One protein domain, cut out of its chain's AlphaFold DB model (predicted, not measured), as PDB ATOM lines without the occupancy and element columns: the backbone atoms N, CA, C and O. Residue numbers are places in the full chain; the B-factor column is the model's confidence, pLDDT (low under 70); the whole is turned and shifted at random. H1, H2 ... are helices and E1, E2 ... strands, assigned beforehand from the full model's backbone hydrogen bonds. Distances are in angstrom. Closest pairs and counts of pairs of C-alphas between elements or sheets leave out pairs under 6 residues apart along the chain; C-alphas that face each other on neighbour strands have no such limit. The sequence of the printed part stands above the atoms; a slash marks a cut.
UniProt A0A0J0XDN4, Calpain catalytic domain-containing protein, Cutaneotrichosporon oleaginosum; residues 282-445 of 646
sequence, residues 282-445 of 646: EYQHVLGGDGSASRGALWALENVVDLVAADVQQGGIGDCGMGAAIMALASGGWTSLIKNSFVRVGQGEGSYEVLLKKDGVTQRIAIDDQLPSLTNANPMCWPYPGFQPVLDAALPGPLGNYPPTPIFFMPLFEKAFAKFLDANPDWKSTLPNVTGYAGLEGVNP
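AT A GLANCE: This is residues 282 to 445 of the 646 residues of the protein "Calpain catalytic domain-containing protein" of Cutaneotrichosporon oleaginosum (UniProt A0A0J0XDN4). A small three-stranded sheet, E2 E3 E4, has its longest helix, H3, slanting over one face, and E4 bends on into E5, which makes a two-stranded ribbon with E1. H2 sits beside the sheet with H1 next to it, the short H4 packs on H3, and long unnamed stretches make up much of the rest. The printed part has 164 residues with four named helices and five named strands, in the order E1 H1 H2 E2 E3 E4 E5 H3 H4; both sheets, E2 - E3 - E4 and E1 - E5, are antiparallel. The class is mixed, helices and strands, with under half of the residues in named elements. The whole is compact, with a radius of gyration of the C-alphas of 15.7 A and spans of 51 by 38 by 30 A.

IN THESE COORDINATES: E1, residues 282 to 285, begins at C-alpha 282 (-34.822, 21.647, -24.446). H1 is residues 320 to 331, 16.1 A long, and H2 is residues 335 to 341. E2 is residues 342 to 344, E3 residues 351 to 358, 22.3 A, and E4 residues 361 to 368, 22.7 A. E5 is residues 370 to 374, 12.4 A. H3, residues 409 to 423, is 21.1 A long and begins at C-alpha 409 (-29.925, 35.145, -36.248). H4, residues 436 to 440, ends at C-alpha 440 (-45.527, 32.586, -34.366).

HOW THE PARTS SIT: E2, E3 and E4 form a meander, each strand the antiparallel neighbour of the one before, and both pairs are hairpins. N 343 and O 353 are 2.8 A apart between E2 and E3, and N 354 and O 365 are 2.8 A apart between E3 and E4. H3 on one face of this sheet makes two layers; its height over the sheet is 8.2 A and it lies over E3 and E4. On the local plane it stands at 59 degrees to E4, only just slantwise to the strands; the closest C-alphas of H3 and E4 are those of Ile 365 and Ala 416, 6.0 A apart. H2 is on the sheet but at the sheet's level, at a height of 1.6 A. H1 touches H2 with residues 326 to 330 alone, the C-alphas of Leu 329 and Thr 335 being closest at 5.8 A, at a steep tilt of 62 degrees, opposite ways. H1 and H3 are close but not clearly touching, with the closest C-alphas, those of Gly 323 and Met 410, 7.9 A apart. H4 touches H3, with the closest C-alphas, those of Ala 418 and Gly 436, 5.1 A apart. E4 runs on into E5 across one residue at 58 degrees, and E5 pairs with E1, with N 284 and O 371 3.0 A apart. In H1, H2 and H3 every O i to N i+4 pair is within hydrogen-bond range; in H4 0 of 1 is, and 2 of 2 O i to N i+3 pairs are.

THE WHOLE: The two C-alphas farthest apart are those of Leu 399 and Asn 433, at 51.5 A. The printed part has no cut. The links E1 to H1, E5 to H3 and H3 to H4 are long, and within the second residues 390 to 391 pair antiparallel with residues 404 to 405. The mean pLDDT of the printed part is 77.3, and it is under 70 in residues 300 to 311, 313 to 317, 346 to 350 and 379 to 405.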
ATOM      1  N   GLU A 282     -35.279  20.998 -25.676       88.94
ATOM      2  CA  GLU A 282     -34.822  21.647 -24.446       88.94
ATOM      3  C   GLU A 282     -33.985  22.877 -24.784       88.94
ATOM      4  O   GLU A 282     -33.358  22.946 -25.838       88.94
ATOM      5  N   TYR A 283     -33.968  23.860 -23.890       89.62
ATOM      6  CA  TYR A 283     -33.172  25.066 -24.080       89.62
ATOM      7  C   TYR A 283     -31.678  24.782 -23.904       89.62
ATOM      8  O   TYR A 283     -31.261  24.245 -22.878       89.62
ATOM      9  N   GLN A 284     -30.874  25.165 -24.898       89.81
ATOM     10  CA  GLN A 284     -29.416  25.043 -24.867       89.81
ATOM     11  C   GLN A 284     -28.758  26.318 -25.390       89.81
ATOM     12  O   GLN A 284     -29.244  26.897 -26.360       89.81
ATOM     13  N   HIS A 285     -27.651  26.730 -24.770       88.31
ATOM     14  CA  HIS A 285     -26.828  27.843 -25.245       88.31
ATOM     15  C   HIS A 285     -26.218  27.501 -26.610       88.31
ATOM     16  O   HIS A 285     -25.583  26.453 -26.768       88.31
ATOM     17  N   VAL A 286     -26.434  28.370 -27.600       85.25
ATOM     18  CA  VAL A 286     -25.944  28.163 -28.974       85.25
ATOM     19  C   VAL A 286     -24.772  29.064 -29.351       85.25
ATOM     20  O   VAL A 286     -24.003  28.700 -30.240       85.25
ATOM     21  N   LEU A 287     -24.592  30.190 -28.655       83.75
ATOM     22  CA  LEU A 287     -23.532  31.171 -28.913       83.75
ATOM     23  C   LEU A 287     -22.531  31.267 -27.750       83.75
ATOM     24  O   LEU A 287     -21.755  32.218 -27.673       83.75
ATOM     25  N   GLY A 288     -22.531  30.273 -26.855       82.00
ATOM     26  CA  GLY A 288     -21.588  30.180 -25.742       82.00
ATOM     27  C   GLY A 288     -21.866  31.153 -24.596       82.00
ATOM     28  O   GLY A 288     -20.942  31.516 -23.871       82.00
ATOM     29  N   GLY A 289     -23.114  31.599 -24.414       83.38
ATOM     30  CA  GLY A 289     -23.480  32.557 -23.366       83.38
ATOM     31  C   GLY A 289     -23.267  32.073 -21.926       83.38
ATOM     32  O   GLY A 289     -23.248  32.895 -21.015       83.38
ATOM     33  N   ASP A 290     -23.062  30.772 -21.722       82.62
ATOM     34  CA  ASP A 290     -22.684  30.125 -20.458       82.62
ATOM     35  C   ASP A 290     -21.173  29.834 -20.337       82.62
ATOM     36  O   ASP A 290     -20.739  29.147 -19.411       82.62
ATOM     37  N   GLY A 291     -20.362  30.328 -21.277       81.88
ATOM     38  CA  GLY A 291     -18.937  30.018 -21.384       81.88
ATOM     39  C   GLY A 291     -18.633  28.710 -22.123       81.88
ATOM     40  O   GLY A 291     -17.461  28.337 -22.226       81.88
ATOM     41  N   SER A 292     -19.646  28.006 -22.642       84.69
ATOM     42  CA  SER A 292     -19.438  26.888 -23.566       84.69
ATOM     43  C   SER A 292     -18.932  27.367 -24.932       84.69
ATOM     44  O   SER A 292     -18.989  28.550 -25.271       84.69
ATOM     45  N   ALA A 293     -18.390  26.447 -25.733       82.38
ATOM     46  CA  ALA A 293     -17.987  26.770 -27.097       82.38
ATOM     47  C   ALA A 293     -19.220  27.111 -27.949       82.38
ATOM     48  O   ALA A 293     -20.214  26.381 -27.919       82.38
ATOM     49  N   SER A 294     -19.129  28.186 -28.738       82.62
ATOM     50  CA  SER A 294     -20.181  28.534 -29.696       82.62
ATOM     51  C   SER A 294     -20.417  27.384 -30.674       82.62
ATOM     52  O   SER A 294     -19.470  26.760 -31.158       82.62
ATOM     53  N   ARG A 295     -21.686  27.119 -30.986       81.06
ATOM     54  CA  ARG A 295     -22.103  26.084 -31.944       81.06
ATOM     55  C   ARG A 295     -22.237  26.615 -33.372       81.06
ATOM     56  O   ARG A 295     -22.587  25.853 -34.266       81.06
ATOM     57  N   GLY A 296     -21.992  27.909 -33.574       79.00
ATOM     58  CA  GLY A 296     -22.156  28.611 -34.846       79.00
ATOM     59  C   GLY A 296     -21.906  30.112 -34.704       79.00
ATOM     60  O   GLY A 296     -21.155  30.540 -33.824       79.00
ATOM     61  N   ALA A 297     -22.539  30.906 -35.557       76.88
ATOM     62  CA  ALA A 297     -22.425  32.361 -35.581       76.88
ATOM     63  C   ALA A 297     -23.802  33.025 -35.455       76.88
ATOM     64  O   ALA A 297     -24.833  32.402 -35.715       76.88
ATOM     65  N   LEU A 298     -23.828  34.302 -35.061       78.19
ATOM     66  CA  LEU A 298     -25.066  35.077 -35.110       78.19
ATOM     67  C   LEU A 298     -25.512  35.254 -36.569       78.19
ATOM     68  O   LEU A 298     -26.634  34.888 -36.886       78.19
ATOM     69  N   TRP A 299     -24.626  35.718 -37.453       74.88
ATOM     70  CA  TRP A 299     -24.777  35.696 -38.917       74.88
ATOM     71  C   TRP A 299     -23.407  35.559 -39.603       74.88
ATOM     72  O   TRP A 299     -22.374  35.658 -38.927       74.88
ATOM     73  N   ALA A 300     -23.390  35.298 -40.915       64.25
ATOM     74  CA  ALA A 300     -22.158  35.084 -41.677       64.25
ATOM     75  C   ALA A 300     -21.237  36.316 -41.596       64.25
ATOM     76  O   ALA A 300     -21.671  37.435 -41.832       64.25
ATOM     77  N   LEU A 301     -19.973  36.129 -41.198       60.75
ATOM     78  CA  LEU A 301     -19.014  37.201 -40.862       60.75
ATOM     79  C   LEU A 301     -19.622  38.370 -40.070       60.75
ATOM     80  O   LEU A 301     -19.568  39.532 -40.490       60.75
ATOM     81  N   GLU A 302     -20.178  38.069 -38.897       63.38
ATOM     82  CA  GLU A 302     -20.579  39.077 -37.912       63.38
ATOM     83  C   GLU A 302     -19.524  40.203 -37.818       63.38
ATOM     84  O   GLU A 302     -18.345  39.950 -37.560       63.38
ATOM     85  N   ASN A 303     -19.954  41.456 -38.026       55.84
ATOM     86  CA  ASN A 303     -19.143  42.692 -38.091       55.84
ATOM     87  C   ASN A 303     -18.374  42.985 -39.394       55.84
ATOM     88  O   ASN A 303     -17.784  44.058 -39.492       55.84
ATOM     89  N   VAL A 304     -18.390  42.095 -40.388       51.91
ATOM     90  CA  VAL A 304     -17.714  42.306 -41.685       51.91
ATOM     91  C   VAL A 304     -18.719  42.510 -42.814       51.91
ATOM     92  O   VAL A 304     -18.502  43.374 -43.659       51.91
ATOM     93  N   VAL A 305     -19.827  41.763 -42.812       56.81
ATOM     94  CA  VAL A 305     -20.861  41.859 -43.852       56.81
ATOM     95  C   VAL A 305     -22.240  42.166 -43.273       56.81
ATOM     96  O   VAL A 305     -22.516  42.029 -42.070       56.81
ATOM     97  N   ASP A 306     -23.095  42.697 -44.139       61.44
ATOM     98  CA  ASP A 306     -24.521  42.843 -43.888       61.44
ATOM     99  C   ASP A 306     -25.210  41.480 -43.863       61.44
ATOM    100  O   ASP A 306     -24.792  40.572 -44.570       61.44
ATOM    101  N   LEU A 307     -26.230  41.330 -43.005       65.56
ATOM    102  CA  LEU A 307     -27.109  40.162 -43.033       65.56
ATOM    103  C   LEU A 307     -27.720  40.091 -44.434       65.56
ATOM    104  O   LEU A 307     -28.417  41.024 -44.849       65.56
ATOM    105  N   VAL A 308     -27.444  39.012 -45.153       66.06
ATOM    106  CA  VAL A 308     -27.963  38.807 -46.507       66.06
ATOM    107  C   VAL A 308     -29.217  37.946 -46.464       66.06
ATOM    108  O   VAL A 308     -29.476  37.248 -45.486       66.06
ATOM    109  N   ALA A 309     -30.019  37.973 -47.528       59.81
ATOM    110  CA  ALA A 309     -31.227  37.154 -47.587       59.81
ATOM    111  C   ALA A 309     -30.925  35.648 -47.456       59.81
ATOM    112  O   ALA A 309     -31.717  34.926 -46.858       59.81
ATOM    113  N   ALA A 310     -29.752  35.195 -47.914       62.72
ATOM    114  CA  ALA A 310     -29.291  33.819 -47.740       62.72
ATOM    115  C   ALA A 310     -29.135  33.400 -46.261       62.72
ATOM    116  O   ALA A 310     -29.308  32.221 -45.952       62.72
ATOM    117  N   ASP A 311     -28.885  34.350 -45.346       64.94
ATOM    118  CA  ASP A 311     -28.790  34.107 -43.896       64.94
ATOM    119  C   ASP A 311     -30.162  33.909 -43.225       64.94
ATOM    120  O   ASP A 311     -30.256  33.576 -42.038       64.94
ATOM    121  N   VAL A 312     -31.243  34.168 -43.961       70.56
ATOM    122  CA  VAL A 312     -32.610  34.178 -43.453       70.56
ATOM    123  C   VAL A 312     -33.304  32.921 -43.927       70.56
ATOM    124  O   VAL A 312     -33.843  32.881 -45.023       70.56
ATOM    125  N   GLN A 313     -33.324  31.890 -43.095       69.94
ATOM    126  CA  GLN A 313     -34.042  30.666 -43.413       69.94
ATOM    127  C   GLN A 313     -34.976  30.281 -42.270       69.94
ATOM    128  O   GLN A 313     -34.611  30.338 -41.098       69.94
ATOM    129  N   GLN A 314     -36.205  29.932 -42.626       66.62
ATOM    130  CA  GLN A 314     -37.261  29.525 -41.719       66.62
ATOM    131  C   GLN A 314     -37.120  28.036 -41.402       66.62
ATOM    132  O   GLN A 314     -36.974  27.205 -42.302       66.62
ATOM    133  N   GLY A 315     -37.230  27.686 -40.124       67.56
ATOM    134  CA  GLY A 315     -37.330  26.292 -39.704       67.56
ATOM    135  C   GLY A 315     -38.763  25.733 -39.732       67.56
ATOM    136  O   GLY A 315     -39.636  26.155 -40.488       67.56
ATOM    137  N   GLY A 316     -39.023  24.738 -38.888       66.69
ATOM    138  CA  GLY A 316     -40.279  23.989 -38.809       66.69
ATOM    139  C   GLY A 316     -41.413  24.599 -37.971       66.69
ATOM    140  O   GLY A 316     -42.335  23.857 -37.640       66.69
ATOM    141  N   ILE A 317     -41.375  25.881 -37.587       68.19
ATOM    142  CA  ILE A 317     -42.432  26.504 -36.754       68.19
ATOM    143  C   ILE A 317     -43.678  26.916 -37.562       68.19
ATOM    144  O   ILE A 317     -44.764  27.015 -36.996       68.19
ATOM    145  N   GLY A 318     -43.577  27.096 -38.885       70.06
ATOM    146  CA  GLY A 318     -44.727  27.511 -39.711       70.06
ATOM    147  C   GLY A 318     -44.997  29.025 -39.709       70.06
ATOM    148  O   GLY A 318     -46.099  29.485 -39.987       70.06
ATOM    149  N   ASP A 319     -43.978  29.811 -39.412       79.44
ATOM    150  CA  ASP A 319     -43.878  31.269 -39.416       79.44
ATOM    151  C   ASP A 319     -43.300  31.848 -40.727       79.44
ATOM    152  O   ASP A 319     -42.555  32.830 -40.719       79.44
ATOM    153  N   CYS A 320     -43.661  31.281 -41.883       82.56
ATOM    154  CA  CYS A 320     -43.120  31.697 -43.186       82.56
ATOM    155  C   CYS A 320     -43.307  33.187 -43.478       82.56
ATOM    156  O   CYS A 320     -42.461  33.805 -44.121       82.56
ATOM    157  N   GLY A 321     -44.375  33.789 -42.949       90.44
ATOM    158  CA  GLY A 321     -44.608  35.223 -43.055       90.44
ATOM    159  C   GLY A 321     -43.542  36.079 -42.370       90.44
ATOM    160  O   GLY A 321     -43.230  37.166 -42.856       90.44
ATOM    161  N   MET A 322     -42.936  35.583 -41.290       92.12
ATOM    162  CA  MET A 322     -41.805  36.247 -40.653       92.12
ATOM    163  C   MET A 322     -40.533  36.093 -41.472       92.12
ATOM    164  O   MET A 322     -39.910  37.106 -41.774       92.12
ATOM    165  N   GLY A 323     -40.191  34.871 -41.893       88.19
ATOM    166  CA  GLY A 323     -39.032  34.637 -42.761       88.19
ATOM    167  C   GLY A 323     -39.077  35.504 -44.024       88.19
ATOM    168  O   GLY A 323     -38.119  36.210 -44.323       88.19
ATOM    169  N   ALA A 324     -40.232  35.555 -44.696       90.81
ATOM    170  CA  ALA A 324     -40.461  36.394 -45.870       90.81
ATOM    171  C   ALA A 324     -40.254  37.895 -45.595       90.81
ATOM    172  O   ALA A 324     -39.639  38.596 -46.396       90.81
ATOM    173  N   ALA A 325     -40.743  38.399 -44.458       94.25
ATOM    174  CA  ALA A 325     -40.567  39.799 -44.071       94.25
ATOM    175  C   ALA A 325     -39.096  40.152 -43.800       94.25
ATOM    176  O   ALA A 325     -38.634  41.212 -44.224       94.25
ATOM    177  N   ILE A 326     -38.356  39.272 -43.115       91.94
ATOM    178  CA  ILE A 326     -36.925  39.473 -42.858       91.94
ATOM    179  C   ILE A 326     -36.122  39.380 -44.158       91.94
ATOM    180  O   ILE A 326     -35.283  40.245 -44.397       91.94
ATOM    181  N   MET A 327     -36.415  38.404 -45.026       88.25
ATOM    182  CA  MET A 327     -35.779  38.289 -46.342       88.25
ATOM    183  C   MET A 327     -35.986  39.557 -47.170       88.25
ATOM    184  O   MET A 327     -35.022  40.085 -47.704       88.25
ATOM    185  N   ALA A 328     -37.211  40.088 -47.219       89.75
ATOM    186  CA  ALA A 328     -37.520  41.318 -47.951       89.75
ATOM    187  C   ALA A 328     -36.776  42.552 -47.417       89.75
ATOM    188  O   ALA A 328     -36.396  43.443 -48.175       89.75
ATOM    189  N   LEU A 329     -36.582  42.629 -46.097       89.44
ATOM    190  CA  LEU A 329     -35.765  43.675 -45.487       89.44
ATOM    191  C   LEU A 329     -34.283  43.510 -45.857       89.44
ATOM    192  O   LEU A 329     -33.622  44.510 -46.133       89.44
ATOM    193  N   ALA A 330     -33.779  42.273 -45.867       83.50
ATOM    194  CA  ALA A 330     -32.386  41.966 -46.176       83.50
ATOM    195  C   ALA A 330     -32.048  42.201 -47.660       83.50
ATOM    196  O   ALA A 330     -31.056  42.857 -47.964       83.50
ATOM    197  N   SER A 331     -32.890  41.732 -48.584       79.88
ATOM    198  CA  SER A 331     -32.683  41.894 -50.031       79.88
ATOM    199  C   SER A 331     -32.939  43.323 -50.513       79.88
ATOM    200  O   SER A 331     -32.276  43.814 -51.420       79.88
ATOM    201  N   GLY A 332     -33.867  44.043 -49.882       75.81
ATOM    202  CA  GLY A 332     -34.245  45.390 -50.301       75.81
ATOM    203  C   GLY A 332     -33.367  46.530 -49.771       75.81
ATOM    204  O   GLY A 332     -33.744  47.694 -49.889       75.81
ATOM    205  N   GLY A 333     -32.215  46.230 -49.161       76.88
ATOM    206  CA  GLY A 333     -31.289  47.248 -48.644       76.88
ATOM    207  C   GLY A 333     -31.698  47.865 -47.299       76.88
ATOM    208  O   GLY A 333     -31.122  48.866 -46.869       76.88
ATOM    209  N   TRP A 334     -32.662  47.266 -46.591       83.62
ATOM    210  CA  TRP A 334     -33.078  47.677 -45.243       83.62
ATOM    211  C   TRP A 334     -32.389  46.882 -44.130       83.62
ATOM    212  O   TRP A 334     -32.801  46.959 -42.968       83.62
ATOM    213  N   THR A 335     -31.311  46.162 -44.442       81.19
ATOM    214  CA  THR A 335     -30.543  45.357 -43.483       81.19
ATOM    215  C   THR A 335     -30.105  46.143 -42.249       81.19
ATOM    216  O   THR A 335     -30.100  45.612 -41.139       81.19
ATOM    217  N   SER A 336     -29.808  47.436 -42.403       80.06
ATOM    218  CA  SER A 336     -29.464  48.311 -41.278       80.06
ATOM    219  C   SER A 336     -30.574  48.394 -40.221       80.06
ATOM    220  O   SER A 336     -30.273  48.453 -39.031       80.06
ATOM    221  N   LEU A 337     -31.855  48.333 -40.607       86.31
ATOM    222  CA  LEU A 337     -32.976  48.299 -39.661       86.31
ATOM    223  C   LEU A 337     -33.001  46.990 -38.869       86.31
ATOM    224  O   LEU A 337     -33.267  47.017 -37.667       86.31
ATOM    225  N   ILE A 338     -32.678  45.868 -39.517       84.19
ATOM    226  CA  ILE A 338     -32.566  44.563 -38.859       84.19
ATOM    227  C   ILE A 338     -31.400  44.583 -37.866       84.19
ATOM    228  O   ILE A 338     -31.595  44.297 -36.686       84.19
ATOM    229  N   LYS A 339     -30.208  45.006 -38.307       79.75
ATOM    230  CA  LYS A 339     -29.013  45.106 -37.458       79.75
ATOM    231  C   LYS A 339     -29.241  46.011 -36.252       79.75
ATOM    232  O   LYS A 339     -28.970  45.617 -35.126       79.75
ATOM    233  N   ASN A 340     -29.811  47.193 -36.470       81.12
ATOM    234  CA  ASN A 340     -30.103  48.140 -35.393       81.12
ATOM    235  C   ASN A 340     -31.196  47.640 -34.443       81.12
ATOM    236  O   ASN A 340     -31.273  48.100 -33.303       81.12
ATOM    237  N   SER A 341     -32.046  46.712 -34.894       83.19
ATOM    238  CA  SER A 341     -33.019  46.065 -34.023       83.19
ATOM    239  C   SER A 341     -32.377  45.038 -33.094       83.19
ATOM    240  O   SER A 341     -32.975  44.747 -32.072       83.19
ATOM    241  N   PHE A 342     -31.180  44.519 -33.380       83.75
ATOM    242  CA  PHE A 342     -30.573  43.424 -32.626       83.75
ATOM    243  C   PHE A 342     -29.290  43.884 -31.920       83.75
ATOM    244  O   PHE A 342     -28.240  44.048 -32.533       83.75
ATOM    245  N   VAL A 343     -29.366  44.110 -30.608       81.81
ATOM    246  CA  VAL A 343     -28.278  44.707 -29.818       81.81
ATOM    247  C   VAL A 343     -27.730  43.690 -28.824       81.81
ATOM    248  O   VAL A 343     -28.469  43.168 -27.993       81.81
ATOM    249  N   ARG A 344     -26.419  43.429 -28.851       77.25
ATOM    250  CA  ARG A 344     -25.761  42.624 -27.809       77.25
ATOM    251  C   ARG A 344     -25.691  43.420 -26.504       77.25
ATOM    252  O   ARG A 344     -25.267  44.578 -26.503       77.25
ATOM    253  N   VAL A 345     -26.087  42.804 -25.393       75.12
ATOM    254  CA  VAL A 345     -26.084  43.441 -24.071       75.12
ATOM    255  C   VAL A 345     -25.003  42.815 -23.199       75.12
ATOM    256  O   VAL A 345     -25.043  41.627 -22.908       75.12
ATOM    257  N   GLY A 346     -24.056  43.641 -22.747       65.56
ATOM    258  CA  GLY A 346     -22.947  43.215 -21.890       65.56
ATOM    259  C   GLY A 346     -21.701  42.759 -22.658       65.56
ATOM    260  O   GLY A 346     -21.730  42.502 -23.861       65.56
ATOM    261  N   GLN A 347     -20.567  42.698 -21.953       52.78
ATOM    262  CA  GLN A 347     -19.318  42.149 -22.481       52.78
ATOM    263  C   GLN A 347     -19.218  40.671 -22.082       52.78
ATOM    264  O   GLN A 347     -18.798  40.367 -20.972       52.78
ATOM    265  N   GLY A 348     -19.606  39.764 -22.983       54.81
ATOM    266  CA  GLY A 348     -19.278  38.334 -22.867       54.81
ATOM    267  C   GLY A 348     -20.410  37.375 -22.492       54.81
ATOM    268  O   GLY A 348     -20.143  36.194 -22.321       54.81
ATOM    269  N   GLU A 349     -21.656  37.829 -22.406       55.28
ATOM    270  CA  GLU A 349     -22.791  36.977 -22.037       55.28
ATOM    271  C   GLU A 349     -23.751  36.950 -23.220       55.28
ATOM    272  O   GLU A 349     -24.003  37.998 -23.807       55.28
ATOM    273  N   GLY A 350     -24.261  35.781 -23.606       66.81
ATOM    274  CA  GLY A 350     -25.148  35.572 -24.760       66.81
ATOM    275  C   GLY A 350     -26.516  36.256 -24.644       66.81
ATOM    276  O   GLY A 350     -27.510  35.709 -25.088       66.81
ATOM    277  N   SER A 351     -26.595  37.424 -24.015       82.25
ATOM    278  CA  SER A 351     -27.786  38.240 -23.860       82.25
ATOM    279  C   SER A 351     -27.894  39.259 -24.989       82.25
ATOM    280  O   SER A 351     -26.956  39.998 -25.303       82.25
ATOM    281  N   TYR A 352     -29.085  39.339 -25.561       85.56
ATOM    282  CA  TYR A 352     -29.437  40.258 -26.628       85.56
ATOM    283  C   TYR A 352     -30.699  41.030 -26.254       85.56
ATOM    284  O   TYR A 352     -31.619  40.512 -25.619       85.56
ATOM    285  N   GLU A 353     -30.754  42.283 -26.680       88.31
ATOM    286  CA  GLU A 353     -31.957  43.096 -26.712       88.31
ATOM    287  C   GLU A 353     -32.400  43.256 -28.159       88.31
ATOM    288  O   GLU A 353     -31.675  43.809 -28.984       88.31
ATOM    289  N   VAL A 354     -33.620  42.813 -28.443       91.00
ATOM    290  CA  VAL A 354     -34.277  43.048 -29.722       91.00
ATOM    291  C   VAL A 354     -35.253  44.213 -29.576       91.00
ATOM    292  O   VAL A 354     -36.147  44.201 -28.727       91.00
ATOM    293  N   LEU A 355     -35.055  45.254 -30.376       91.88
ATOM    294  CA  LEU A 355     -35.840  46.480 -30.394       91.88
ATOM    295  C   LEU A 355     -36.972  46.334 -31.412       91.88
ATOM    296  O   LEU A 355     -36.775  46.541 -32.606       91.88
ATOM    297  N   LEU A 356     -38.168  46.011 -30.927       94.12
ATOM    298  CA  LEU A 356     -39.368  45.867 -31.753       94.12
ATOM    299  C   LEU A 356     -40.352  46.988 -31.447       94.12
ATOM    300  O   LEU A 356     -40.476  47.429 -30.309       94.12
ATOM    301  N   LYS A 357     -41.055  47.484 -32.456       93.44
ATOM    302  CA  LYS A 357     -41.958  48.627 -32.344       93.44
ATOM    303  C   LYS A 357     -43.411  48.176 -32.433       93.44
ATOM    304  O   LYS A 357     -43.763  47.290 -33.198       93.44
ATOM    305  N   LYS A 358     -44.279  48.835 -31.678       90.56
ATOM    306  CA  LYS A 358     -45.728  48.742 -31.856       90.56
ATOM    307  C   LYS A 358     -46.322  50.129 -31.745       90.56
ATOM    308  O   LYS A 358     -46.024  50.833 -30.782       90.56
ATOM    309  N   ASP A 359     -47.125  50.522 -32.728       85.38
ATOM    310  CA  ASP A 359     -47.776  51.836 -32.769       85.38
ATOM    311  C   ASP A 359     -46.770  52.992 -32.568       85.38
ATOM    312  O   ASP A 359     -46.999  53.936 -31.812       85.38
ATOM    313  N   GLY A 360     -45.589  52.867 -33.189       83.31
ATOM    314  CA  GLY A 360     -44.480  53.821 -33.064       83.31
ATOM    315  C   GLY A 360     -43.696  53.765 -31.743       83.31
ATOM    316  O   GLY A 360     -42.717  54.492 -31.588       83.31
ATOM    317  N   VAL A 361     -44.073  52.907 -30.789       87.69
ATOM    318  CA  VAL A 361     -43.389  52.754 -29.497       87.69
ATOM    319  C   VAL A 361     -42.406  51.589 -29.542       87.69
ATOM    320  O   VAL A 361     -42.807  50.442 -29.723       87.69
ATOM    321  N   THR A 362     -41.122  51.871 -29.312       90.19
ATOM    322  CA  THR A 362     -40.082  50.841 -29.174       90.19
ATOM    323  C   THR A 362     -40.221  50.080 -27.854       90.19
ATOM    324  O   THR A 362     -40.175  50.663 -26.769       90.19
ATOM    325  N   GLN A 363     -40.335  48.763 -27.959       90.31
ATOM    326  CA  GLN A 363     -40.287  47.778 -26.888       90.31
ATOM    327  C   GLN A 363     -38.923  47.081 -26.926       90.31
ATOM    328  O   GLN A 363     -38.437  46.687 -27.984       90.31
ATOM    329  N   ARG A 364     -38.295  46.945 -25.756       90.19
ATOM    330  CA  ARG A 364     -37.034  46.213 -25.596       90.19
ATOM    331  C   ARG A 364     -37.355  44.789 -25.186       90.19
ATOM    332  O   ARG A 364     -37.911  44.573 -24.104       90.19
ATOM    333  N   ILE A 365     -37.022  43.843 -26.050       90.25
ATOM    334  CA  ILE A 365     -37.262  42.425 -25.835       90.25
ATOM    335  C   ILE A 365     -35.936  41.763 -25.528       90.25
ATOM    336  O   ILE A 365     -35.101  41.590 -26.408       90.25
ATOM    337  N   ALA A 366     -35.738  41.401 -24.271       87.75
ATOM    338  CA  ALA A 366     -34.504  40.754 -23.885       87.75
ATOM    339  C   ALA A 366     -34.596  39.232 -24.033       87.75
ATOM    340  O   ALA A 366     -35.570  38.594 -23.607       87.75
ATOM    341  N   ILE A 367     -33.558  38.651 -24.618       89.38
ATOM    342  CA  ILE A 367     -33.376  37.217 -24.815       89.38
ATOM    343  C   ILE A 367     -31.952  36.835 -24.412       89.38
ATOM    344  O   ILE A 367     -31.037  37.639 -24.542       89.38
ATOM    345  N   ASP A 368     -31.761  35.610 -23.938       89.31
ATOM    346  CA  ASP A 368     -30.444  34.969 -23.939       89.31
ATOM    347  C   ASP A 368     -30.260  34.131 -25.221       89.31
ATOM    348  O   ASP A 368     -31.175  34.019 -26.047       89.31
ATOM    349  N   ASP A 369     -29.093  33.512 -25.374       88.81
ATOM    350  CA  ASP A 369     -28.710  32.672 -26.505       88.81
ATOM    351  C   ASP A 369     -29.171  31.222 -26.335       88.81
ATOM    352  O   ASP A 369     -28.718  30.340 -27.063       88.81
ATOM    353  N   GLN A 370     -30.058  30.945 -25.376       90.25
ATOM    354  CA  GLN A 370     -30.655  29.626 -25.276       90.25
ATOM    355  C   GLN A 370     -31.712  29.447 -26.366       90.25
ATOM    356  O   GLN A 370     -32.691  30.191 -26.417       90.25
ATOM    357  N   LEU A 371     -31.582  28.426 -27.203       89.00
ATOM    358  CA  LEU A 371     -32.600  28.065 -28.191       89.00
ATOM    359  C   LEU A 371     -33.167  26.675 -27.900       89.00
ATOM    360  O   LEU A 371     -32.454  25.845 -27.329       89.00
ATOM    361  N   PRO A 372     -34.426  26.390 -28.287       87.38
ATOM    362  CA  PRO A 372     -34.938  25.029 -28.283       87.38
ATOM    363  C   PRO A 372     -34.067  24.160 -29.193       87.38
ATOM    364  O   PRO A 372     -34.014  24.368 -30.403       87.38
ATOM    365  N   SER A 373     -33.384  23.192 -28.603       85.19
ATOM    366  CA  SER A 373     -32.546  22.209 -29.278       85.19
ATOM    367  C   SER A 373     -33.196  20.847 -29.144       85.19
ATOM    368  O   SER A 373     -33.635  20.464 -28.057       85.19
ATOM    369  N   LEU A 374     -33.259  20.109 -30.246       81.06
ATOM    370  CA  LEU A 374     -33.799  18.759 -30.267       81.06
ATOM    371  C   LEU A 374     -32.947  17.850 -29.364       81.06
ATOM    372  O   LEU A 374     -31.727  17.785 -29.519       81.06
ATOM    373  N   THR A 375     -33.575  17.160 -28.413       83.06
ATOM    374  CA  THR A 375     -32.881  16.269 -27.465       83.06
ATOM    375  C   THR A 375     -32.993  14.801 -27.832       83.06
ATOM    376  O   THR A 375     -32.151  13.997 -27.434       83.06
ATOM    377  N   ASN A 376     -34.000  14.436 -28.625       80.00
ATOM    378  CA  ASN A 376     -34.143  13.097 -29.167       80.00
ATOM    379  C   ASN A 376     -33.717  13.063 -30.637       80.00
ATOM    380  O   ASN A 376     -34.189  13.854 -31.443       80.00
ATOM    381  N   ALA A 377     -32.868  12.108 -31.014       72.69
ATOM    382  CA  ALA A 377     -32.545  11.887 -32.420       72.69
ATOM    383  C   ALA A 377     -33.815  11.452 -33.171       72.69
ATOM    384  O   ALA A 377     -34.222  10.292 -33.106       72.69
ATOM    385  N   ASN A 378     -34.463  12.397 -33.847       70.25
ATOM    386  CA  ASN A 378     -35.628  12.154 -34.679       70.25
ATOM    387  C   ASN A 378     -35.401  12.828 -36.039       70.25
ATOM    388  O   ASN A 378     -35.387  14.056 -36.101       70.25
ATOM    389  N   PRO A 379     -35.239  12.052 -37.127       66.06
ATOM    390  CA  PRO A 379     -34.938  12.599 -38.450       66.06
ATOM    391  C   PRO A 379     -36.089  13.420 -39.048       66.06
ATOM    392  O   PRO A 379     -35.881  14.127 -40.024       66.06
ATOM    393  N   MET A 380     -37.295  13.345 -38.472       64.75
ATOM    394  CA  MET A 380     -38.447  14.162 -38.873       64.75
ATOM    395  C   MET A 380     -38.486  15.531 -38.179       64.75
ATOM    396  O   MET A 380     -39.412  16.304 -38.410       64.75
ATOM    397  N   CYS A 381     -37.538  15.810 -37.283       67.62
ATOM    398  CA  CYS A 381     -37.500  17.021 -36.479       67.62
ATOM    399  C   CYS A 381     -36.266  17.847 -36.827       67.62
ATOM    400  O   CYS A 381     -35.164  17.318 -36.973       67.62
ATOM    401  N   TRP A 382     -36.445  19.161 -36.902       67.25
ATOM    402  CA  TRP A 382     -35.334  20.080 -37.091       67.25
ATOM    403  C   TRP A 382     -34.467  20.141 -35.822       67.25
ATOM    404  O   TRP A 382     -35.022  20.168 -34.720       67.25
ATOM    405  N   PRO A 383     -33.124  20.190 -35.935       64.50
ATOM    406  CA  PRO A 383     -32.234  20.314 -34.776       64.50
ATOM    407  C   PRO A 383     -32.546  21.541 -33.916       64.50
ATOM    408  O   PRO A 383     -32.502  21.459 -32.688       64.50
ATOM    409  N   TYR A 384     -32.934  22.639 -34.568       69.44
ATOM    410  CA  TYR A 384     -33.572  23.783 -33.935       69.44
ATOM    411  C   TYR A 384     -34.837  24.128 -34.729       69.44
ATOM    412  O   TYR A 384     -34.788  24.119 -35.961       69.44
ATOM    413  N   PRO A 385     -35.955  24.464 -34.069       55.03
ATOM    414  CA  PRO A 385     -37.221  24.747 -34.740       55.03
ATOM    415  C   PRO A 385     -37.173  25.871 -35.780       55.03
ATOM    416  O   PRO A 385     -38.027  25.863 -36.651       55.03
ATOM    417  N   GLY A 386     -36.206  26.788 -35.701       53.88
ATOM    418  CA  GLY A 386     -36.037  27.931 -36.611       53.88
ATOM    419  C   GLY A 386     -34.815  27.879 -37.519       53.88
ATOM    420  O   GLY A 386     -34.460  28.874 -38.137       53.88
ATOM    421  N   PHE A 387     -34.079  26.768 -37.513       61.38
ATOM    422  CA  PHE A 387     -32.771  26.700 -38.154       61.38
ATOM    423  C   PHE A 387     -32.830  25.952 -39.476       61.38
ATOM    424  O   PHE A 387     -33.271  24.801 -39.519       61.38
ATOM    425  N   GLN A 388     -32.239  26.559 -40.498       56.28
ATOM    426  CA  GLN A 388     -31.689  25.833 -41.629       56.28
ATOM    427  C   GLN A 388     -30.214  26.229 -41.820       56.28
ATOM    428  O   GLN A 388     -29.837  27.374 -41.553       56.28
ATOM    429  N   PRO A 389     -29.349  25.274 -42.203       54.44
ATOM    430  CA  PRO A 389     -27.937  25.544 -42.405       54.44
ATOM    431  C   PRO A 389     -27.727  26.434 -43.629       54.44
ATOM    432  O   PRO A 389     -28.061  26.060 -44.750       54.44
ATOM    433  N   VAL A 390     -27.099  27.580 -43.405       55.25
ATOM    434  CA  VAL A 390     -26.604  28.456 -44.465       55.25
ATOM    435  C   VAL A 390     -25.171  28.016 -44.763       55.25
ATOM    436  O   VAL A 390     -24.380  27.782 -43.844       55.25
ATOM    437  N   LEU A 391     -24.828  27.833 -46.038       51.78
ATOM    438  CA  LEU A 391     -23.423  27.691 -46.415       51.78
ATOM    439  C   LEU A 391     -22.751  29.025 -46.092       51.78
ATOM    440  O   LEU A 391     -23.214  30.061 -46.558       51.78
ATOM    441  N   ASP A 392     -21.708  29.007 -45.263       47.66
ATOM    442  CA  ASP A 392     -20.981  30.212 -44.867       47.66
ATOM    443  C   ASP A 392     -20.290  30.787 -46.104       47.66
ATOM    444  O   ASP A 392     -19.152  30.441 -46.381       47.66
ATOM    445  N   ALA A 393     -20.983  31.609 -46.896       45.69
ATOM    446  CA  ALA A 393     -20.541  32.066 -48.218       45.69
ATOM    447  C   ALA A 393     -19.279  32.948 -48.180       45.69
ATOM    448  O   ALA A 393     -18.835  33.491 -49.191       45.69
ATOM    449  N   ALA A 394     -18.708  33.141 -46.998       42.34
ATOM    450  CA  ALA A 394     -17.961  34.329 -46.690       42.34
ATOM    451  C   ALA A 394     -16.469  34.055 -46.439       42.34
ATOM    452  O   ALA A 394     -15.652  34.962 -46.601       42.34
ATOM    453  N   LEU A 395     -16.074  32.806 -46.151       42.41
ATOM    454  CA  LEU A 395     -14.667  32.388 -46.156       42.41
ATOM    455  C   LEU A 395     -14.497  30.979 -46.751       42.41
ATOM    456  O   LEU A 395     -14.908  30.001 -46.121       42.41
ATOM    457  N   PRO A 396     -13.862  30.835 -47.933       45.31
ATOM    458  CA  PRO A 396     -13.562  29.517 -48.466       45.31
ATOM    459  C   PRO A 396     -12.591  28.820 -47.513       45.31
ATOM    460  O   PRO A 396     -11.569  29.380 -47.105       45.31
ATOM    461  N   GLY A 397     -12.903  27.582 -47.145       53.12
ATOM    462  CA  GLY A 397     -11.990  26.739 -46.392       53.12
ATOM    463  C   GLY A 397     -10.689  26.488 -47.168       53.12
ATOM    464  O   GLY A 397     -10.581  26.821 -48.350       53.12
ATOM    465  N   PRO A 398      -9.697  25.820 -46.555       49.72
ATOM    466  CA  PRO A 398      -8.383  25.571 -47.165       49.72
ATOM    467  C   PRO A 398      -8.411  24.843 -48.523       49.72
ATOM    468  O   PRO A 398      -7.399  24.800 -49.214       49.72
ATOM    469  N   LEU A 399      -9.552  24.248 -48.884       58.12
ATOM    470  CA  LEU A 399      -9.794  23.522 -50.133       58.12
ATOM    471  C   LEU A 399     -10.783  24.237 -51.074       58.12
ATOM    472  O   LEU A 399     -11.266  23.615 -52.011       58.12
ATOM    473  N   GLY A 400     -11.143  25.496 -50.810       54.34
ATOM    474  CA  GLY A 400     -12.188  26.211 -51.558       54.34
ATOM    475  C   GLY A 400     -13.620  25.872 -51.127       54.34
ATOM    476  O   GLY A 400     -14.562  26.495 -51.603       54.34
ATOM    477  N   ASN A 401     -13.799  24.925 -50.201       54.34
ATOM    478  CA  ASN A 401     -15.113  24.537 -49.690       54.34
ATOM    479  C   ASN A 401     -15.531  25.457 -48.543       54.34
ATOM    480  O   ASN A 401     -14.794  25.589 -47.568       54.34
ATOM    481  N   TYR A 402     -16.728  26.026 -48.621       52.75
ATOM    482  CA  TYR A 402     -17.343  26.781 -47.536       52.75
ATOM    483  C   TYR A 402     -17.952  25.803 -46.519       52.75
ATOM    484  O   TYR A 402     -18.922  25.113 -46.855       52.75
ATOM    485  N   PRO A 403     -17.379  25.638 -45.309       52.91
ATOM    486  CA  PRO A 403     -17.991  24.769 -44.315       52.91
ATOM    487  C   PRO A 403     -19.367  25.339 -43.932       52.91
ATOM    488  O   PRO A 403     -19.498  26.550 -43.772       52.91
ATOM    489  N   PRO A 404     -20.405  24.503 -43.777       58.31
ATOM    490  CA  PRO A 404     -21.696  24.979 -43.298       58.31
ATOM    491  C   PRO A 404     -21.538  25.488 -41.859       58.31
ATOM    492  O   PRO A 404     -21.362  24.691 -40.934       58.31
ATOM    493  N   THR A 405     -21.584  26.808 -41.669       63.38
ATOM    494  CA  THR A 405     -21.607  27.435 -40.342       63.38
ATOM    495  C   THR A 405     -23.063  27.630 -39.933       63.38
ATOM    496  O   THR A 405     -23.807  28.316 -40.630       63.38
ATOM    497  N   PRO A 406     -23.509  27.068 -38.797       71.06
ATOM    498  CA  PRO A 406     -24.846  27.341 -38.301       71.06
ATOM    499  C   PRO A 406     -25.046  28.835 -38.010       71.06
ATOM    500  O   PRO A 406     -24.346  29.401 -37.172       71.06
ATOM    501  N   ILE A 407     -26.009  29.455 -38.689       77.19
ATOM    502  CA  ILE A 407     -26.446  30.836 -38.472       77.19
ATOM    503  C   ILE A 407     -27.644  30.863 -37.515       77.19
ATOM    504  O   ILE A 407     -28.654  30.199 -37.745       77.19
ATOM    505  N   PHE A 408     -27.535  31.623 -36.421       82.25
ATOM    506  CA  PHE A 408     -28.537  31.658 -35.346       82.25
ATOM    507  C   PHE A 408     -29.370  32.944 -35.281       82.25
ATOM    508  O   PHE A 408     -30.231  33.054 -34.405       82.25
ATOM    509  N   PHE A 409     -29.165  33.896 -36.199       85.38
ATOM    510  CA  PHE A 409     -29.925  35.145 -36.248       85.38
ATOM    511  C   PHE A 409     -31.435  34.886 -36.282       85.38
ATOM    512  O   PHE A 409     -32.146  35.362 -35.397       85.38
ATOM    513  N   MET A 410     -31.918  34.090 -37.243       85.81
ATOM    514  CA  MET A 410     -33.351  33.813 -37.385       85.81
ATOM    515  C   MET A 410     -33.962  33.110 -36.166       85.81
ATOM    516  O   MET A 410     -34.911  33.656 -35.607       85.81
ATOM    517  N   PRO A 411     -33.397  32.002 -35.649       86.94
ATOM    518  CA  PRO A 411     -33.891  31.381 -34.418       86.94
ATOM    519  C   PRO A 411     -33.950  32.316 -33.193       86.94
ATOM    520  O   PRO A 411     -34.862  32.225 -32.364       86.94
ATOM    521  N   LEU A 412     -32.971  33.216 -33.038       89.50
ATOM    522  CA  LEU A 412     -32.967  34.191 -31.942       89.50
ATOM    523  C   LEU A 412     -33.977  35.316 -32.183       89.50
ATOM    524  O   LEU A 412     -34.626  35.775 -31.240       89.50
ATOM    525  N   PHE A 413     -34.152  35.735 -33.433       91.44
ATOM    526  CA  PHE A 413     -35.190  36.683 -33.807       91.44
ATOM    527  C   PHE A 413     -36.590  36.096 -33.567       91.44
ATOM    528  O   PHE A 413     -37.393  36.741 -32.897       91.44
ATOM    529  N   GLU A 414     -36.855  34.854 -33.987       91.31
ATOM    530  CA  GLU A 414     -38.073  34.087 -33.676       91.31
ATOM    531  C   GLU A 414     -38.366  34.085 -32.175       91.31
ATOM    532  O   GLU A 414     -39.476  34.389 -31.738       91.31
ATOM    533  N   LYS A 415     -37.346  33.797 -31.359       91.94
ATOM    534  CA  LYS A 415     -37.460  33.801 -29.899       91.94
ATOM    535  C   LYS A 415     -37.911  35.156 -29.357       91.94
ATOM    536  O   LYS A 415     -38.814  35.223 -28.518       91.94
ATOM    537  N   ALA A 416     -37.272  36.239 -29.800       92.75
ATOM    538  CA  ALA A 416     -37.657  37.585 -29.398       92.75
ATOM    539  C   ALA A 416     -39.063  37.933 -29.895       92.75
ATOM    540  O   ALA A 416     -39.869  38.486 -29.145       92.75
ATOM    541  N   PHE A 417     -39.395  37.562 -31.127       94.06
ATOM    542  CA  PHE A 417     -40.694  37.845 -31.711       94.06
ATOM    543  C   PHE A 417     -41.818  37.075 -31.005       94.06
ATOM    544  O   PHE A 417     -42.875  37.643 -30.743       94.06
ATOM    545  N   ALA A 418     -41.575  35.837 -30.566       92.19
ATOM    546  CA  ALA A 418     -42.514  35.063 -29.755       92.19
ATOM    547  C   ALA A 418     -42.823  35.774 -28.427       92.19
ATOM    548  O   ALA A 418     -43.989  35.964 -28.074       92.19
ATOM    549  N   LYS A 419     -41.786  36.261 -27.725       92.50
ATOM    550  CA  LYS A 419     -41.950  37.084 -26.511       92.50
ATOM    551  C   LYS A 419     -42.719  38.379 -26.794       92.50
ATOM    552  O   LYS A 419     -43.552  38.800 -25.990       92.50
ATOM    553  N   PHE A 420     -42.439  39.023 -27.925       92.94
ATOM    554  CA  PHE A 420     -43.131  40.235 -28.346       92.94
ATOM    555  C   PHE A 420     -44.611  39.981 -28.632       92.94
ATOM    556  O   PHE A 420     -45.448  40.752 -28.169       92.94
ATOM    557  N   LEU A 421     -44.958  38.894 -29.321       91.75
ATOM    558  CA  LEU A 421     -46.346  38.516 -29.568       91.75
ATOM    559  C   LEU A 421     -47.067  38.141 -28.273       91.75
ATOM    560  O   LEU A 421     -48.211  38.543 -28.085       91.75
ATOM    561  N   ASP A 422     -46.419  37.444 -27.338       89.19
ATOM    562  CA  ASP A 422     -46.987  37.190 -26.006       89.19
ATOM    563  C   ASP A 422     -47.337  38.488 -25.268       89.19
ATOM    564  O   ASP A 422     -48.369  38.574 -24.600       89.19
ATOM    565  N   ALA A 423     -46.527  39.531 -25.453       89.06
ATOM    566  CA  ALA A 423     -46.818  40.863 -24.951       89.06
ATOM    567  C   ALA A 423     -47.806  41.658 -25.823       89.06
ATOM    568  O   ALA A 423     -48.288  42.688 -25.360       89.06
ATOM    569  N   ASN A 424     -48.125  41.233 -27.044       90.19
ATOM    570  CA  ASN A 424     -48.990  41.941 -27.993       90.19
ATOM    571  C   ASN A 424     -49.915  40.936 -28.716       90.19
ATOM    572  O   ASN A 424     -49.782  40.727 -29.924       90.19
ATOM    573  N   PRO A 425     -50.836  40.275 -27.986       88.75
ATOM    574  CA  PRO A 425     -51.602  39.140 -28.506       88.75
ATOM    575  C   PRO A 425     -52.541  39.497 -29.666       88.75
ATOM    576  O   PRO A 425     -52.950  38.613 -30.407       88.75
ATOM    577  N   ASP A 426     -52.862  40.775 -29.856       88.06
ATOM    578  CA  ASP A 426     -53.641  41.295 -30.983       88.06
ATOM    579  C   ASP A 426     -52.892  41.257 -32.328       88.06
ATOM    580  O   ASP A 426     -53.512  41.431 -33.374       88.06
ATOM    581  N   TRP A 427     -51.576  41.024 -32.315       90.19
ATOM    582  CA  TRP A 427     -50.761  40.816 -33.518       90.19
ATOM    583  C   TRP A 427     -50.512  39.328 -33.821       90.19
ATOM    584  O   TRP A 427     -49.796  39.005 -34.769       90.19
ATOM    585  N   LYS A 428     -51.101  38.410 -33.040       84.19
ATOM    586  CA  LYS A 428     -51.061  36.968 -33.315       84.19
ATOM    587  C   LYS A 428     -52.112  36.587 -34.353       84.19
ATOM    588  O   LYS A 428     -53.237  37.081 -34.322       84.19
ATOM    589  N   SER A 429     -51.757  35.641 -35.213       80.62
ATOM    590  CA  SER A 429     -52.713  34.953 -36.092       80.62
ATOM    591  C   SER A 429     -53.399  33.779 -35.384       80.62
ATOM    592  O   SER A 429     -54.478  33.345 -35.782       80.62
ATOM    593  N   THR A 430     -52.789  33.267 -34.313       78.69
ATOM    594  CA  THR A 430     -53.336  32.207 -33.464       78.69
ATOM    595  C   THR A 430     -54.295  32.755 -32.407       78.69
ATOM    596  O   THR A 430     -54.365  33.959 -32.155       78.69
ATOM    597  N   LEU A 431     -55.003  31.859 -31.711       78.06
ATOM    598  CA  LEU A 431     -55.832  32.246 -30.568       78.06
ATOM    599  C   LEU A 431     -54.996  32.981 -29.493       78.06
ATOM    600  O   LEU A 431     -53.848  32.593 -29.256       78.06
ATOM    601  N   PRO A 432     -55.559  33.982 -28.785       75.56
ATOM    602  CA  PRO A 432     -54.811  34.799 -27.821       75.56
ATOM    603  C   PRO A 432     -54.136  34.021 -26.680       75.56
ATOM    604  O   PRO A 432     -53.162  34.493 -26.099       75.56
ATOM    605  N   ASN A 433     -54.650  32.832 -26.345       77.75
ATOM    606  CA  ASN A 433     -54.123  31.961 -25.291       77.75
ATOM    607  C   ASN A 433     -52.948  31.074 -25.739       77.75
ATOM    608  O   ASN A 433     -52.328  30.428 -24.893       77.75
ATOM    609  N   VAL A 434     -52.645  31.013 -27.038       82.25
ATOM    610  CA  VAL A 434     -51.451  30.333 -27.557       82.25
ATOM    611  C   VAL A 434     -50.246  31.223 -27.270       82.25
ATOM    612  O   VAL A 434     -50.255  32.400 -27.625       82.25
ATOM    613  N   THR A 435     -49.227  30.689 -26.597       85.69
ATOM    614  CA  THR A 435     -48.044  31.448 -26.152       85.69
ATOM    615  C   THR A 435     -46.743  30.816 -26.631       85.69
ATOM    616  O   THR A 435     -46.727  29.658 -27.054       85.69
ATOM    617  N   GLY A 436     -45.648  31.577 -26.567       87.38
ATOM    618  CA  GLY A 436     -44.326  31.138 -26.995       87.38
ATOM    619  C   GLY A 436     -44.212  30.900 -28.502       87.38
ATOM    620  O   GLY A 436     -44.857  31.587 -29.293       87.38
ATOM    621  N   TYR A 437     -43.393  29.924 -28.906       85.56
ATOM    622  CA  TYR A 437     -43.115  29.647 -30.325       85.56
ATOM    623  C   TYR A 437     -44.365  29.271 -31.128       85.56
ATOM    624  O   TYR A 437     -44.476  29.634 -32.292       85.56
ATOM    625  N   ALA A 438     -45.344  28.615 -30.501       84.00
ATOM    626  CA  ALA A 438     -46.614  28.296 -31.152       84.00
ATOM    627  C   ALA A 438     -47.403  29.550 -31.574       84.00
ATOM    628  O   ALA A 438     -48.232  29.477 -32.471       84.00
ATOM    629  N   GLY A 439     -47.158  30.702 -30.939       85.62
ATOM    630  CA  GLY A 439     -47.799  31.967 -31.299       85.62
ATOM    631  C   GLY A 439     -47.241  32.619 -32.568       85.62
ATOM    632  O   GLY A 439     -47.823  33.600 -33.028       85.62
ATOM    633  N   LEU A 440     -46.130  32.109 -33.115       86.81
ATOM    634  CA  LEU A 440     -45.527  32.586 -34.366       86.81
ATOM    635  C   LEU A 440     -46.209  32.006 -35.613       86.81
ATOM    636  O   LEU A 440     -46.061  32.560 -36.703       86.81
ATOM    637  N   GLU A 441     -46.940  30.899 -35.466       84.31
ATOM    638  CA  GLU A 441     -47.553  30.190 -36.588       84.31
ATOM    639  C   GLU A 441     -48.482  31.121 -37.385       84.31
ATOM    640  O   GLU A 441     -49.402  31.743 -36.844       84.31
ATOM    641  N   GLY A 442     -48.216  31.236 -38.690       81.50
ATOM    642  CA  GLY A 442     -49.006  32.060 -39.603       81.50
ATOM    643  C   GLY A 442     -48.951  33.566 -39.329       81.50
ATOM    644  O   GLY A 442     -49.871  34.281 -39.735       81.50
ATOM    645  N   VAL A 443     -47.931  34.071 -38.624       89.12
ATOM    646  CA  VAL A 443     -47.765  35.510 -38.361       89.12
ATOM    647  C   VAL A 443     -47.835  36.336 -39.651       89.12
ATOM    648  O   VAL A 443     -47.221  36.007 -40.666       89.12
ATOM    649  N   ASN A 444     -48.606  37.428 -39.620       92.94
ATOM    650  CA  ASN A 444     -48.772  38.306 -40.775       92.94
ATOM    651  C   ASN A 444     -47.454  39.064 -41.067       92.94
ATOM    652  O   ASN A 444     -46.985  39.799 -40.187       92.94
ATOM    653  N   PRO A 445     -46.888  38.970 -42.290       95.62
ATOM    654  CA  PRO A 445     -45.643  39.656 -42.641       95.62
ATOM    655  C   PRO A 445     -45.680  41.167 -42.385       95.62
ATOM    656  O   PRO A 445     -44.688  41.744 -41.946       95.62
TER     657      PRO A 445